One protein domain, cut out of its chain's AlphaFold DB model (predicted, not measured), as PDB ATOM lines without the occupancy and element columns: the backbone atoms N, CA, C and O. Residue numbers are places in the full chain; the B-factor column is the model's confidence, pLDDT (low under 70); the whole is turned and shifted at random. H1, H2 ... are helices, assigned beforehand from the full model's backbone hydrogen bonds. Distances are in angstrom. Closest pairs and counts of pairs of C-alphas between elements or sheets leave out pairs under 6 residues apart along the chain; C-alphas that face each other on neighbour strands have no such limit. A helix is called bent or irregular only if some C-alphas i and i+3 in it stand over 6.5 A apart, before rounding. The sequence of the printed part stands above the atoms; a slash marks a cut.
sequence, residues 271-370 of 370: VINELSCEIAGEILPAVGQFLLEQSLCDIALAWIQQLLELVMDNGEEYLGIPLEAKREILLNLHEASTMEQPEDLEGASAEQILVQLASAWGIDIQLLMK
ATOM      1  N   VAL A 271     138.231-101.697  49.079       85.44
ATOM      2  CA  VAL A 271     138.275-102.323  50.425       85.44
ATOM      3  C   VAL A 271     137.762-101.409  51.556       85.44
ATOM      4  O   VAL A 271     138.115-101.569  52.721       85.44
ATOM      5  N   ILE A 272     136.889-100.448  51.240       79.44
ATOM      6  CA  ILE A 272     136.251 -99.504  52.185       79.44
ATOM      7  C   ILE A 272     135.458-100.239  53.288       79.44
ATOM      8  O   ILE A 272     135.253 -99.702  54.372       79.44
ATOM      9  N   ASN A 273     135.043-101.482  53.035       82.56
ATOM     10  CA  ASN A 273     134.377-102.368  53.996       82.56
ATOM     11  C   ASN A 273     135.315-102.939  55.080       82.56
ATOM     12  O   ASN A 273     134.831-103.396  56.114       82.56
ATOM     13  N   GLU A 274     136.624-102.972  54.821       82.75
ATOM     14  CA  GLU A 274     137.658-103.514  55.719       82.75
ATOM     15  C   GLU A 274     138.520-102.415  56.358       82.75
ATOM     16  O   GLU A 274     139.202-102.674  57.346       82.75
ATOM     17  N   LEU A 275     138.463-101.191  55.825       82.44
ATOM     18  CA  LEU A 275     139.187-100.027  56.327       82.44
ATOM     19  C   LEU A 275     138.497 -99.368  57.530       82.44
ATOM     20  O   LEU A 275     137.276 -99.205  57.586       82.44
ATOM     21  N   SER A 276     139.312 -98.896  58.468       83.75
ATOM     22  CA  SER A 276     138.894 -98.004  59.548       83.75
ATOM     23  C   SER A 276     138.340 -96.674  59.020       83.75
ATOM     24  O   SER A 276     138.772 -96.147  57.993       83.75
ATOM     25  N   CYS A 277     137.401 -96.072  59.757       77.75
ATOM     26  CA  CYS A 277     136.773 -94.806  59.361       77.75
ATOM     27  C   CYS A 277     137.765 -93.628  59.309       77.75
ATOM     28  O   CYS A 277     137.542 -92.680  58.562       77.75
ATOM     29  N   GLU A 278     138.858 -93.692  60.076       81.38
ATOM     30  CA  GLU A 278     139.945 -92.706  60.039       81.38
ATOM     31  C   GLU A 278     140.637 -92.729  58.666       81.38
ATOM     32  O   GLU A 278     140.705 -91.709  57.984       81.38
ATOM     33  N   ILE A 279     141.047 -93.915  58.209       83.50
ATOM     34  CA  ILE A 279     141.785 -94.098  56.952       83.50
ATOM     35  C   ILE A 279     140.861 -93.983  55.731       83.50
ATOM     36  O   ILE A 279     141.224 -93.350  54.739       83.50
ATOM     37  N   ALA A 280     139.629 -94.495  55.809       84.50
ATOM     38  CA  ALA A 280     138.609 -94.247  54.788       84.50
ATOM     39  C   ALA A 280     138.297 -92.742  54.640       84.50
ATOM     40  O   ALA A 280     138.069 -92.269  53.526       84.50
ATOM     41  N   GLY A 281     138.341 -91.976  55.737       79.94
ATOM     42  CA  GLY A 281     138.178 -90.521  55.734       79.94
ATOM     43  C   GLY A 281     139.285 -89.759  54.996       79.94
ATOM     44  O   GLY A 281     139.002 -88.709  54.424       79.94
ATOM     45  N   GLU A 282     140.511 -90.291  54.956       83.31
ATOM     46  CA  GLU A 282     141.633 -89.721  54.189       83.31
ATOM     47  C   GLU A 282     141.657 -90.199  52.725       83.31
ATOM     48  O   GLU A 282     141.967 -89.419  51.824       83.31
ATOM     49  N   ILE A 283     141.273 -91.454  52.458       86.56
ATOM     50  CA  ILE A 283     141.246 -92.020  51.097       86.56
ATOM     51  C   ILE A 283     140.101 -91.441  50.259       86.56
ATOM     52  O   ILE A 283     140.292 -91.161  49.077       86.56
ATOM     53  N   LEU A 284     138.904 -91.262  50.824       85.44
ATOM     54  CA  LEU A 284     137.722 -90.885  50.039       85.44
ATOM     55  C   LEU A 284     137.813 -89.512  49.339       85.44
ATOM     56  O   LEU A 284     137.368 -89.426  48.193       85.44
ATOM     57  N   PRO A 285     138.420 -88.460  49.926       83.75
ATOM     58  CA  PRO A 285     138.741 -87.232  49.197       83.75
ATOM     59  C   PRO A 285     139.722 -87.455  48.034       83.75
ATOM     60  O   PRO A 285     139.520 -86.895  46.957       83.75
ATOM     61  N   ALA A 286     140.740 -88.308  48.203       85.19
ATOM     62  CA  ALA A 286     141.692 -88.639  47.136       85.19
ATOM     63  C   ALA A 286     141.022 -89.428  45.995       85.19
ATOM     64  O   ALA A 286     141.165 -89.064  44.831       85.19
ATOM     65  N   VAL A 287     140.187 -90.425  46.321       85.06
ATOM     66  CA  VAL A 287     139.302 -91.116  45.360       85.06
ATOM     67  C   VAL A 287     138.421 -90.110  44.617       85.06
ATOM     68  O   VAL A 287     138.318 -90.169  43.393       85.06
ATOM     69  N   GLY A 288     137.827 -89.157  45.342       83.50
ATOM     70  CA  GLY A 288     137.049 -88.066  44.761       83.50
ATOM     71  C   GLY A 288     137.859 -87.227  43.769       83.50
ATOM     72  O   GLY A 288     137.346 -86.871  42.712       83.50
ATOM     73  N   GLN A 289     139.128 -86.940  44.061       84.62
ATOM     74  CA  GLN A 289     140.024 -86.216  43.156       84.62
ATOM     75  C   GLN A 289     140.402 -87.046  41.914       84.62
ATOM     76  O   GLN A 289     140.452 -86.496  40.813       84.62
ATOM     77  N   PHE A 290     140.606 -88.360  42.058       84.44
ATOM     78  CA  PHE A 290     140.953 -89.265  40.952       84.44
ATOM     79  C   PHE A 290     139.832 -89.435  39.909       84.44
ATOM     80  O   PHE A 290     140.126 -89.757  38.761       84.44
ATOM     81  N   LEU A 291     138.567 -89.146  40.249       80.69
ATOM     82  CA  LEU A 291     137.458 -89.091  39.276       80.69
ATOM     83  C   LEU A 291     137.691 -88.067  38.149       80.69
ATOM     84  O   LEU A 291     137.171 -88.236  37.049       80.69
ATOM     85  N   LEU A 292     138.463 -87.008  38.417       80.88
ATOM     86  CA  LEU A 292     138.777 -85.957  37.443       80.88
ATOM     87  C   LEU A 292     139.907 -86.360  36.475       80.88
ATOM     88  O   LEU A 292     140.170 -85.647  35.505       80.88
ATOM     89  N   GLU A 293     140.584 -87.489  36.713       79.12
ATOM     90  CA  GLU A 293     141.666 -87.995  35.868       79.12
ATOM     91  C   GLU A 293     141.201 -89.214  35.057       79.12
ATOM     92  O   GLU A 293     140.934 -90.289  35.588       79.12
ATOM     93  N   GLN A 294     141.128 -89.055  33.731       75.88
ATOM     94  CA  GLN A 294     140.516 -90.037  32.821       75.88
ATOM     95  C   GLN A 294     141.120 -91.449  32.916       75.88
ATOM     96  O   GLN A 294     140.405 -92.424  32.721       75.88
ATOM     97  N   SER A 295     142.412 -91.575  33.235       78.19
ATOM     98  CA  SER A 295     143.087 -92.871  33.411       78.19
ATOM     99  C   SER A 295     142.837 -93.544  34.764       78.19
ATOM    100  O   SER A 295     143.202 -94.705  34.925       78.19
ATOM    101  N   LEU A 296     142.260 -92.830  35.735       80.75
ATOM    102  CA  LEU A 296     141.976 -93.324  37.088       80.75
ATOM    103  C   LEU A 296     140.475 -93.416  37.388       80.75
ATOM    104  O   LEU A 296     140.095 -94.053  38.372       80.75
ATOM    105  N   CYS A 297     139.629 -92.820  36.543       79.88
ATOM    106  CA  CYS A 297     138.180 -92.764  36.718       79.88
ATOM    107  C   CYS A 297     137.554 -94.151  36.954       79.88
ATOM    108  O   CYS A 297     136.780 -94.299  37.893       79.88
ATOM    109  N   ASP A 298     137.956 -95.190  36.214       81.69
ATOM    110  CA  ASP A 298     137.448 -96.564  36.400       81.69
ATOM    111  C   ASP A 298     137.742 -97.118  37.809       81.69
ATOM    112  O   ASP A 298     136.884 -97.726  38.454       81.69
ATOM    113  N   ILE A 299     138.956 -96.869  38.315       84.88
ATOM    114  CA  ILE A 299     139.393 -97.283  39.657       84.88
ATOM    115  C   ILE A 299     138.616 -96.482  40.707       84.88
ATOM    116  O   ILE A 299     138.080 -97.052  41.659       84.88
ATOM    117  N   ALA A 300     138.515 -95.166  40.525       84.62
ATOM    118  CA  ALA A 300     137.802 -94.282  41.435       84.62
ATOM    119  C   ALA A 300     136.299 -94.615  41.501       84.62
ATOM    120  O   ALA A 300     135.741 -94.703  42.594       84.62
ATOM    121  N   LEU A 301     135.655 -94.894  40.363       84.44
ATOM    122  CA  LEU A 301     134.256 -95.321  40.287       84.44
ATOM    123  C   LEU A 301     134.021 -96.659  40.996       84.44
ATOM    124  O   LEU A 301     133.028 -96.775  41.710       84.44
ATOM    125  N   ALA A 302     134.930 -97.635  40.890       86.44
ATOM    126  CA  ALA A 302     134.813 -98.896  41.632       86.44
ATOM    127  C   ALA A 302     134.849 -98.685  43.162       86.44
ATOM    128  O   ALA A 302     134.097 -99.326  43.901       86.44
ATOM    129  N   TRP A 303     135.673 -97.748  43.644       88.75
ATOM    130  CA  TRP A 303     135.710 -97.357  45.057       88.75
ATOM    131  C   TRP A 303     134.453 -96.577  45.477       88.75
ATOM    132  O   TRP A 303     133.853 -96.892  46.504       88.75
ATOM    133  N   ILE A 304     133.983 -95.619  44.673       85.31
ATOM    134  CA  ILE A 304     132.728 -94.902  44.953       85.31
ATOM    135  C   ILE A 304     131.504 -95.833  44.892       85.31
ATOM    136  O   ILE A 304     130.567 -95.648  45.671       85.31
ATOM    137  N   GLN A 305     131.487 -96.855  44.032       85.25
ATOM    138  CA  GLN A 305     130.394 -97.829  44.004       85.25
ATOM    139  C   GLN A 305     130.345 -98.633  45.311       85.25
ATOM    140  O   GLN A 305     129.273 -98.771  45.896       85.25
ATOM    141  N   GLN A 306     131.489 -99.092  45.828       87.25
ATOM    142  CA  GLN A 306     131.519 -99.763  47.130       87.25
ATOM    143  C   GLN A 306     131.108 -98.818  48.273       87.25
ATOM    144  O   GLN A 306     130.390 -99.235  49.182       87.25
ATOM    145  N   LEU A 307     131.495 -97.536  48.219       84.38
ATOM    146  CA  LEU A 307     130.996 -96.520  49.151       84.38
ATOM    147  C   LEU A 307     129.465 -96.402  49.089       84.38
ATOM    148  O   LEU A 307     128.818 -96.358  50.133       84.38
ATOM    149  N   LEU A 308     128.883 -96.368  47.886       83.38
ATOM    150  CA  LEU A 308     127.435 -96.312  47.688       83.38
ATOM    151  C   LEU A 308     126.742 -97.550  48.273       83.38
ATOM    152  O   LEU A 308     125.770 -97.399  49.011       83.38
ATOM    153  N   GLU A 309     127.248 -98.752  47.998       83.69
ATOM    154  CA  GLU A 309     126.716-100.006  48.548       83.69
ATOM    155  C   GLU A 309     126.779-100.011  50.089       83.69
ATOM    156  O   GLU A 309     125.769-100.261  50.750       83.69
ATOM    157  N   LEU A 310     127.909 -99.607  50.680       82.44
ATOM    158  CA  LEU A 310     128.066 -99.508  52.137       82.44
ATOM    159  C   LEU A 310     127.152 -98.456  52.779       82.44
ATOM    160  O   LEU A 310     126.625 -98.702  53.866       82.44
ATOM    161  N   VAL A 311     126.939 -97.307  52.134       83.25
ATOM    162  CA  VAL A 311     126.013 -96.262  52.610       83.25
ATOM    163  C   VAL A 311     124.553 -96.715  52.482       83.25
ATOM    164  O   VAL A 311     123.746 -96.408  53.359       83.25
ATOM    165  N   MET A 312     124.206 -97.471  51.437       80.31
ATOM    166  CA  MET A 312     122.863 -98.036  51.256       80.31
ATOM    167  C   MET A 312     122.536 -99.119  52.295       80.31
ATOM    168  O   MET A 312     121.408 -99.149  52.791       80.31
ATOM    169  N   ASP A 313     123.505 -99.968  52.654       81.00
ATOM    170  CA  ASP A 313     123.314-101.049  53.631       81.00
ATOM    171  C   ASP A 313     123.412-100.578  55.095       81.00
ATOM    172  O   ASP A 313     122.672-101.072  55.952       81.00
ATOM    173  N   ASN A 314     124.304 -99.627  55.407       75.81
ATOM    174  CA  ASN A 314     124.610 -99.216  56.789       75.81
ATOM    175  C   ASN A 314     124.091 -97.813  57.170       75.81
ATOM    176  O   ASN A 314     124.064 -97.474  58.355       75.81
ATOM    177  N   GLY A 315     123.658 -97.005  56.198       69.94
ATOM    178  CA  GLY A 315     123.097 -95.669  56.408       69.94
ATOM    179  C   GLY A 315     124.094 -94.507  56.282       69.94
ATOM    180  O   GLY A 315     125.311 -94.671  56.193       69.94
ATOM    181  N   GLU A 316     123.547 -93.288  56.288       68.19
ATOM    182  CA  GLU A 316     124.249 -92.055  55.902       68.19
ATOM    183  C   GLU A 316     125.427 -91.648  56.808       68.19
ATOM    184  O   GLU A 316     126.314 -90.915  56.361       68.19
ATOM    185  N   GLU A 317     125.463 -92.119  58.058       61.62
ATOM    186  CA  GLU A 317     126.504 -91.791  59.045       61.62
ATOM    187  C   GLU A 317     127.641 -92.829  59.127       61.62
ATOM    188  O   GLU A 317     128.629 -92.566  59.809       61.62
ATOM    189  N   TYR A 318     127.548 -93.977  58.435       63.94
ATOM    190  CA  TYR A 318     128.380 -95.173  58.686       63.94
ATOM    191  C   TYR A 318     129.900 -94.925  58.773       63.94
ATOM    192  O   TYR A 318     130.556 -95.458  59.663       63.94
ATOM    193  N   LEU A 319     130.447 -94.091  57.885       64.94
ATOM    194  CA  LEU A 319     131.881 -93.768  57.818       64.94
ATOM    195  C   LEU A 319     132.246 -92.409  58.448       64.94
ATOM    196  O   LEU A 319     133.386 -91.971  58.333       64.94
ATOM    197  N   GLY A 320     131.294 -91.693  59.058       65.75
ATOM    198  CA  GLY A 320     131.533 -90.388  59.696       65.75
ATOM    199  C   GLY A 320     131.986 -89.248  58.764       65.75
ATOM    200  O   GLY A 320     132.387 -88.193  59.253       65.75
ATOM    201  N   ILE A 321     131.934 -89.448  57.440       72.62
ATOM    202  CA  ILE A 321     132.499 -88.546  56.420       72.62
ATOM    203  C   ILE A 321     131.923 -87.123  56.576       72.62
ATOM    204  O   ILE A 321     130.692 -86.974  56.567       72.62
ATOM    205  N   PRO A 322     132.766 -86.071  56.669       73.69
ATOM    206  CA  PRO A 322     132.298 -84.694  56.806       73.69
ATOM    207  C   PRO A 322     131.472 -84.247  55.593       73.69
ATOM    208  O   PRO A 322     131.699 -84.680  54.461       73.69
ATOM    209  N   LEU A 323     130.509 -83.350  55.827       71.25
ATOM    210  CA  LEU A 323     129.571 -82.870  54.803       71.25
ATOM    211  C   LEU A 323     130.281 -82.165  53.638       71.25
ATOM    212  O   LEU A 323     129.778 -82.166  52.517       71.25
ATOM    213  N   GLU A 324     131.446 -81.586  53.904       78.31
ATOM    214  CA  GLU A 324     132.344 -80.965  52.937       78.31
ATOM    215  C   GLU A 324     132.886 -82.014  51.952       78.31
ATOM    216  O   GLU A 324     132.592 -81.923  50.762       78.31
ATOM    217  N   ALA A 325     133.534 -83.079  52.440       77.12
ATOM    218  CA  ALA A 325     134.037 -84.165  51.591       77.12
ATOM    219  C   ALA A 325     132.904 -84.904  50.852       77.12
ATOM    220  O   ALA A 325     133.044 -85.241  49.678       77.12
ATOM    221  N   LYS A 326     131.736 -85.090  51.492       80.25
ATOM    222  CA  LYS A 326     130.536 -85.625  50.818       80.25
ATOM    223  C   LYS A 326     130.109 -84.766  49.619       80.25
ATOM    224  O   LYS A 326     129.683 -85.307  48.601       80.25
ATOM    225  N   ARG A 327     130.215 -83.436  49.717       79.44
ATOM    226  CA  ARG A 327     129.909 -82.513  48.610       79.44
ATOM    227  C   ARG A 327     130.988 -82.520  47.536       79.44
ATOM    228  O   ARG A 327     130.631 -82.512  46.366       79.44
ATOM    229  N   GLU A 328     132.263 -82.558  47.910       80.62
ATOM    230  CA  GLU A 328     133.385 -82.617  46.961       80.62
ATOM    231  C   GLU A 328     133.334 -83.900  46.118       80.62
ATOM    232  O   GLU A 328     133.408 -83.832  44.895       80.62
ATOM    233  N   ILE A 329     133.056 -85.056  46.734       83.12
ATOM    234  CA  ILE A 329     132.850 -86.327  46.016       83.12
ATOM    235  C   ILE A 329     131.675 -86.228  45.028       83.12
ATOM    236  O   ILE A 329     131.812 -86.625  43.872       83.12
ATOM    237  N   LEU A 330     130.529 -85.667  45.438       81.12
ATOM    238  CA  LEU A 330     129.382 -85.471  44.538       81.12
ATOM    239  C   LEU A 330     129.674 -84.458  43.416       81.12
ATOM    240  O   LEU A 330     129.202 -84.637  42.295       81.12
ATOM    241  N   LEU A 331     130.449 -83.406  43.687       82.19
ATOM    242  CA  LEU A 331     130.825 -82.409  42.685       82.19
ATOM    243  C   LEU A 331     131.748 -83.028  41.627       82.19
ATOM    244  O   LEU A 331     131.500 -82.873  40.431       82.19
ATOM    245  N   ASN A 332     132.744 -83.797  42.063       83.38
ATOM    246  CA  ASN A 332     133.697 -84.451  41.175       83.38
ATOM    247  C   ASN A 332     133.044 -85.600  40.383       83.38
ATOM    248  O   ASN A 332     133.360 -85.772  39.211       83.38
ATOM    249  N   LEU A 333     132.068 -86.323  40.956       79.31
ATOM    250  CA  LEU A 333     131.218 -87.267  40.210       79.31
ATOM    251  C   LEU A 333     130.391 -86.571  39.122       79.31
ATOM    252  O   LEU A 333     130.267 -87.092  38.015       79.31
ATOM    253  N   HIS A 334     129.829 -85.395  39.417       78.38
ATOM    254  CA  HIS A 334     129.099 -84.605  38.428       78.38
ATOM    255  C   HIS A 334     130.029 -84.101  37.311       78.38
ATOM    256  O   HIS A 334     129.671 -84.183  36.136       78.38
ATOM    257  N   GLU A 335     131.220 -83.596  37.645       79.31
ATOM    258  CA  GLU A 335     132.198 -83.133  36.653       79.31
ATOM    259  C   GLU A 335     132.726 -84.295  35.795       79.31
ATOM    260  O   GLU A 335     132.674 -84.205  34.569       79.31
ATOM    261  N   ALA A 336     133.076 -85.436  36.399       72.62
ATOM    262  CA  ALA A 336     133.438 -86.661  35.682       72.62
ATOM    263  C   ALA A 336     132.307 -87.172  34.769       72.62
ATOM    264  O   ALA A 336     132.567 -87.596  33.648       72.62
ATOM    265  N   SER A 337     131.042 -87.061  35.197       72.06
ATOM    266  CA  SER A 337     129.874 -87.384  34.361       72.06
ATOM    267  C   SER A 337     129.535 -86.317  33.306       72.06
ATOM    268  O   SER A 337     128.684 -86.565  32.451       72.06
ATOM    269  N   THR A 338     130.152 -85.133  33.377       69.75
ATOM    270  CA  THR A 338     130.054 -84.063  32.367       69.75
ATOM    271  C   THR A 338     131.184 -84.172  31.336       69.75
ATOM    272  O   THR A 338     131.042 -83.701  30.204       69.75
ATOM    273  N   MET A 339     132.303 -84.799  31.708       61.28
ATOM    274  CA  MET A 339     133.360 -85.199  30.785       61.28
ATOM    275  C   MET A 339     132.936 -86.417  29.947       61.28
ATOM    276  O   MET A 339     132.012 -87.156  30.279       61.28
ATOM    277  N   GLU A 340     133.585 -86.577  28.794       52.03
ATOM    278  CA  GLU A 340     133.206 -87.539  27.756       52.03
ATOM    279  C   GLU A 340     133.409 -88.985  28.254       52.03
ATOM    280  O   GLU A 340     134.535 -89.389  28.547       52.03
ATOM    281  N   GLN A 341     132.315 -89.746  28.402       51.41
ATOM    282  CA  GLN A 341     132.350 -91.117  28.932       51.41
ATOM    283  C   GLN A 341     133.217 -92.037  28.055       51.41
ATOM    284  O   GLN A 341     133.013 -92.070  26.838       51.41
ATOM    285  N   PRO A 342     134.102 -92.862  28.648       49.53
ATOM    286  CA  PRO A 342     134.643 -94.033  27.968       49.53
ATOM    287  C   PRO A 342     133.494 -94.952  27.523       49.53
ATOM    288  O   PRO A 342     132.673 -95.360  28.346       49.53
ATOM    289  N   GLU A 343     133.434 -95.301  26.233       44.25
ATOM    290  CA  GLU A 343     132.347 -96.125  25.663       44.25
ATOM    291  C   GLU A 343     132.341 -97.587  26.181       44.25
ATOM    292  O   GLU A 343     131.414 -98.342  25.888       44.25
ATOM    293  N   ASP A 344     133.351 -97.974  26.971       47.69
ATOM    294  CA  ASP A 344     133.631 -99.339  27.437       47.69
ATOM    295  C   ASP A 344     133.174 -99.635  28.893       47.69
ATOM    296  O   ASP A 344     133.409-100.733  29.402       47.69
ATOM    297  N   LEU A 345     132.531 -98.686  29.591       51.78
ATOM    298  CA  LEU A 345     132.131 -98.826  31.007       51.78
ATOM    299  C   LEU A 345     130.998 -99.858  31.230       51.78
ATOM    300  O   LEU A 345     129.812 -99.526  31.218       51.78
ATOM    301  N   GLU A 346     131.356-101.113  31.523       45.72
ATOM    302  CA  GLU A 346     130.426-102.213  31.866       45.72
ATOM    303  C   GLU A 346     129.899-102.125  33.325       45.72
ATOM    304  O   GLU A 346     129.941-103.090  34.089       45.72
ATOM    305  N   GLY A 347     129.406-100.949  33.736       52.94
ATOM    306  CA  GLY A 347     128.971-100.650  35.110       52.94
ATOM    307  C   GLY A 347     127.787 -99.678  35.208       52.94
ATOM    308  O   GLY A 347     127.185 -99.292  34.205       52.94
ATOM    309  N   ALA A 348     127.426 -99.277  36.432       58.22
ATOM    310  CA  ALA A 348     126.454 -98.202  36.646       58.22
ATOM    311  C   ALA A 348     127.075 -96.851  36.246       58.22
ATOM    312  O   ALA A 348     128.222 -96.575  36.592       58.22
ATOM    313  N   SER A 349     126.336 -96.002  35.524       68.31
ATOM    314  CA  SER A 349     126.888 -94.725  35.053       68.31
ATOM    315  C   SER A 349     127.214 -93.783  36.218       68.31
ATOM    316  O   SER A 349     126.535 -93.791  37.247       68.31
ATOM    317  N   ALA A 350     128.218 -92.919  36.039       70.44
ATOM    318  CA  ALA A 350     128.591 -91.914  37.038       70.44
ATOM    319  C   ALA A 350     127.395 -91.025  37.448       70.44
ATOM    320  O   ALA A 350     127.225 -90.740  38.630       70.44
ATOM    321  N   GLU A 351     126.508 -90.678  36.506       76.12
ATOM    322  CA  GLU A 351     125.235 -89.984  36.764       76.12
ATOM    323  C   GLU A 351     124.284 -90.797  37.667       76.12
ATOM    324  O   GLU A 351     123.675 -90.253  38.589       76.12
ATOM    325  N   GLN A 352     124.162 -92.110  37.443       81.81
ATOM    326  CA  GLN A 352     123.316 -92.974  38.266       81.81
ATOM    327  C   GLN A 352     123.878 -93.115  39.689       81.81
ATOM    328  O   GLN A 352     123.124 -92.998  40.658       81.81
ATOM    329  N   ILE A 353     125.197 -93.296  39.814       81.00
ATOM    330  CA  ILE A 353     125.907 -93.334  41.101       81.00
ATOM    331  C   ILE A 353     125.731 -91.998  41.840       81.00
ATOM    332  O   ILE A 353     125.329 -92.004  43.002       81.00
ATOM    333  N   LEU A 354     125.932 -90.862  41.162       82.38
ATOM    334  CA  LEU A 354     125.712 -89.509  41.690       82.38
ATOM    335  C   LEU A 354     124.301 -89.346  42.278       82.38
ATOM    336  O   LEU A 354     124.152 -88.914  43.423       82.38
ATOM    337  N   VAL A 355     123.263 -89.707  41.515       82.44
ATOM    338  CA  VAL A 355     121.860 -89.561  41.940       82.44
ATOM    339  C   VAL A 355     121.529 -90.467  43.129       82.44
ATOM    340  O   VAL A 355     120.819 -90.036  44.045       82.44
ATOM    341  N   GLN A 356     122.045 -91.698  43.160       82.38
ATOM    342  CA  GLN A 356     121.822 -92.617  44.279       82.38
ATOM    343  C   GLN A 356     122.591 -92.186  45.539       82.38
ATOM    344  O   GLN A 356     121.990 -92.139  46.612       82.38
ATOM    345  N   LEU A 357     123.860 -91.782  45.417       81.31
ATOM    346  CA  LEU A 357     124.702 -91.330  46.533       81.31
ATOM    347  C   LEU A 357     124.165 -90.030  47.157       81.31
ATOM    348  O   LEU A 357     124.046 -89.930  48.377       81.31
ATOM    349  N   ALA A 358     123.750 -89.063  46.329       81.75
ATOM    350  CA  ALA A 358     123.115 -87.830  46.796       81.75
ATOM    351  C   ALA A 358     121.796 -88.105  47.539       81.75
ATOM    352  O   ALA A 358     121.556 -87.540  48.608       81.75
ATOM    353  N   SER A 359     120.976 -89.028  47.019       84.12
ATOM    354  CA  SER A 359     119.737 -89.465  47.676       84.12
ATOM    355  C   SER A 359     120.008 -90.157  49.017       84.12
ATOM    356  O   SER A 359     119.287 -89.911  49.983       84.12
ATOM    357  N   ALA A 360     121.052 -90.987  49.095       78.88
ATOM    358  CA  ALA A 360     121.424 -91.738  50.295       78.88
ATOM    359  C   ALA A 360     122.109 -90.886  51.385       78.88
ATOM    360  O   ALA A 360     122.153 -91.300  52.541       78.88
ATOM    361  N   TRP A 361     122.604 -89.691  51.045       78.69
ATOM    362  CA  TRP A 361     123.095 -88.679  51.996       78.69
ATOM    363  C   TRP A 361     122.129 -87.498  52.207       78.69
ATOM    364  O   TRP A 361     122.495 -86.521  52.859       78.69
ATOM    365  N   GLY A 362     120.927 -87.534  51.620       70.50
ATOM    366  CA  GLY A 362     119.940 -86.452  51.728       70.50
ATOM    367  C   GLY A 362     120.384 -85.105  51.129       70.50
ATOM    368  O   GLY A 362     119.824 -84.064  51.483       70.50
ATOM    369  N   ILE A 363     121.386 -85.098  50.244       77.81
ATOM    370  CA  ILE A 363     121.953 -83.881  49.646       77.81
ATOM    371  C   ILE A 363     121.181 -83.534  48.369       77.81
ATOM    372  O   ILE A 363     121.171 -84.294  47.405       77.81
ATOM    373  N   ASP A 364     120.564 -82.351  48.334       74.50
ATOM    374  CA  ASP A 364     119.922 -81.838  47.121       74.50
ATOM    375  C   ASP A 364     120.978 -81.428  46.082       74.50
ATOM    376  O   ASP A 364     121.710 -80.449  46.259       74.50
ATOM    377  N   ILE A 365     121.021 -82.161  44.969       71.31
ATOM    378  CA  ILE A 365     121.910 -81.914  43.826       71.31
ATOM    379  C   ILE A 365     121.702 -80.489  43.269       71.31
ATOM    380  O   ILE A 365     122.664 -79.828  42.881       71.31
ATOM    381  N   GLN A 366     120.478 -79.943  43.316       66.56
ATOM    382  CA  GLN A 366     120.193 -78.571  42.857       66.56
ATOM    383  C   GLN A 366     120.763 -77.482  43.781       66.56
ATOM    384  O   GLN A 366     120.814 -76.310  43.392       66.56
ATOM    385  N   LEU A 367     121.170 -77.848  44.999       62.19
ATOM    386  CA  LEU A 367     121.862 -76.977  45.951       62.19
ATOM    387  C   LEU A 367     123.386 -77.192  45.932       62.19
ATOM    388  O   LEU A 367     124.116 -76.338  46.418       62.19
ATOM    389  N   LEU A 368     123.862 -78.294  45.341       64.62
ATOM    390  CA  LEU A 368     125.279 -78.536  45.057       64.62
ATOM    391  C   LEU A 368     125.762 -77.743  43.826       64.62
ATOM    392  O   LEU A 368     126.872 -77.223  43.817       64.62
ATOM    393  N   MET A 369     124.919 -77.625  42.796       60.22
ATOM    394  CA  MET A 369     125.249 -77.004  41.502       60.22
ATOM    395  C   MET A 369     125.062 -75.466  41.463       60.22
ATOM    396  O   MET A 369     124.694 -74.930  40.412       60.22
ATOM    397  N   LYS A 370     125.197 -74.747  42.592       49.78
ATOM    398  CA  LYS A 370     124.622 -73.393  42.735       49.78
ATOM    399  C   LYS A 370     125.357 -72.426  43.668       49.78
ATOM    400  O   LYS A 370     125.488 -71.253  43.248       49.78
TER     401      LYS A 370
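This is residues 271 to 370 of the 370 residues of an uncharacterized protein of Vanilla planifolia (UniProt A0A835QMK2). Four helices stand in an up-and-down bundle made of two helical hairpins, H1 with H2 and H3 with H4; going round it, H1, H2, H4 and H3 form a ring of contacts, and the short H5 lies outside the bundle, near H3 and H4. The hairpins are not evenly formed: H3 and H4 are nearly aligned, while H1 and H2 splay apart more steeply. The printed part has 100 residues with five named helices, H1 to H5 in that order, no named strand, and the class is all helix. It is compact and rounded, with a radius of gyration of the C-alphas of 12.6 A and spans of 33 by 30 by 21 A.

The longest helix, H2, covers residues 297 to 314 and 25.1 A, from C-alpha 297 at (138.180, -92.764, 36.718) to C-alpha 314 at (124.610, -99.216, 56.789). H1 is residues 277 to 290, 19.7 A long, beginning at C-alpha 277 at (136.773, -94.806, 59.361); it is neither bent nor irregular, but only just: C-alphas 282 and 285 are 6.3 A apart. H3 is residues 323 to 338, 22.5 A long, and H4 is residues 350 to 360, 15.1 A long. H5 is residues 365 to 368, ending at C-alpha 368 at (125.279, -78.536, 45.057).

H2 touches H4 at a shallow tilt of 24 degrees, the same way, with the C-alphas of Leu 308 and Leu 357 closest at 5.8 A. With residues 297 to 304 alone, H2 touches residues 287 to 290 of H1; this hairpin has a steep tilt of 39 degrees, opposite ways, and its closest C-alphas, of Val 287 and Ala 300, are 5.3 A apart. H1 touches H3 with residues 284 to 289 alone, the same way at a shallow tilt of 27 degrees, the C-alphas of Gly 288 and Ile 329 being closest at 4.7 A. H3 touches H4 with residues 330 to 337 alone, a hairpin at a shallow tilt of 25 degrees, opposite ways; the closest C-alphas are those of Ser 337 and Ala 350, 5.4 A apart. H2 and H3 are close but not clearly touching, 7.8 A between the closest C-alphas, of Cys 297 and Ala 336. H5 is close to H3 but not clearly touching, with the C-alphas of Arg 327 and Leu 368 closest at 7.1 A. H5 stands likewise to H4, close but not clearly touching, with the C-alphas of Ala 358 and Ile 365 closest at 6.7 A. H1 and H4 are apart. In H2, H3 and H4 every O i to N i+4 pair is within hydrogen-bond range, in H1 8 of 10 are, and H5 is too short for such a pair.

The C-alphas farthest apart are those of Glu 278 and Glu 343, 35.4 A. The printed part has no cut and ends at residue 370, the chain's last. The link from H3 to H4, 11 residues, is long; H1 to H2 and H2 to H3 are short links, and H4 to H5 is a tight link. The mean pLDDT of the printed part is 75.7, with residues 315 to 320, 338 to 349 and 366 to 370 under 70.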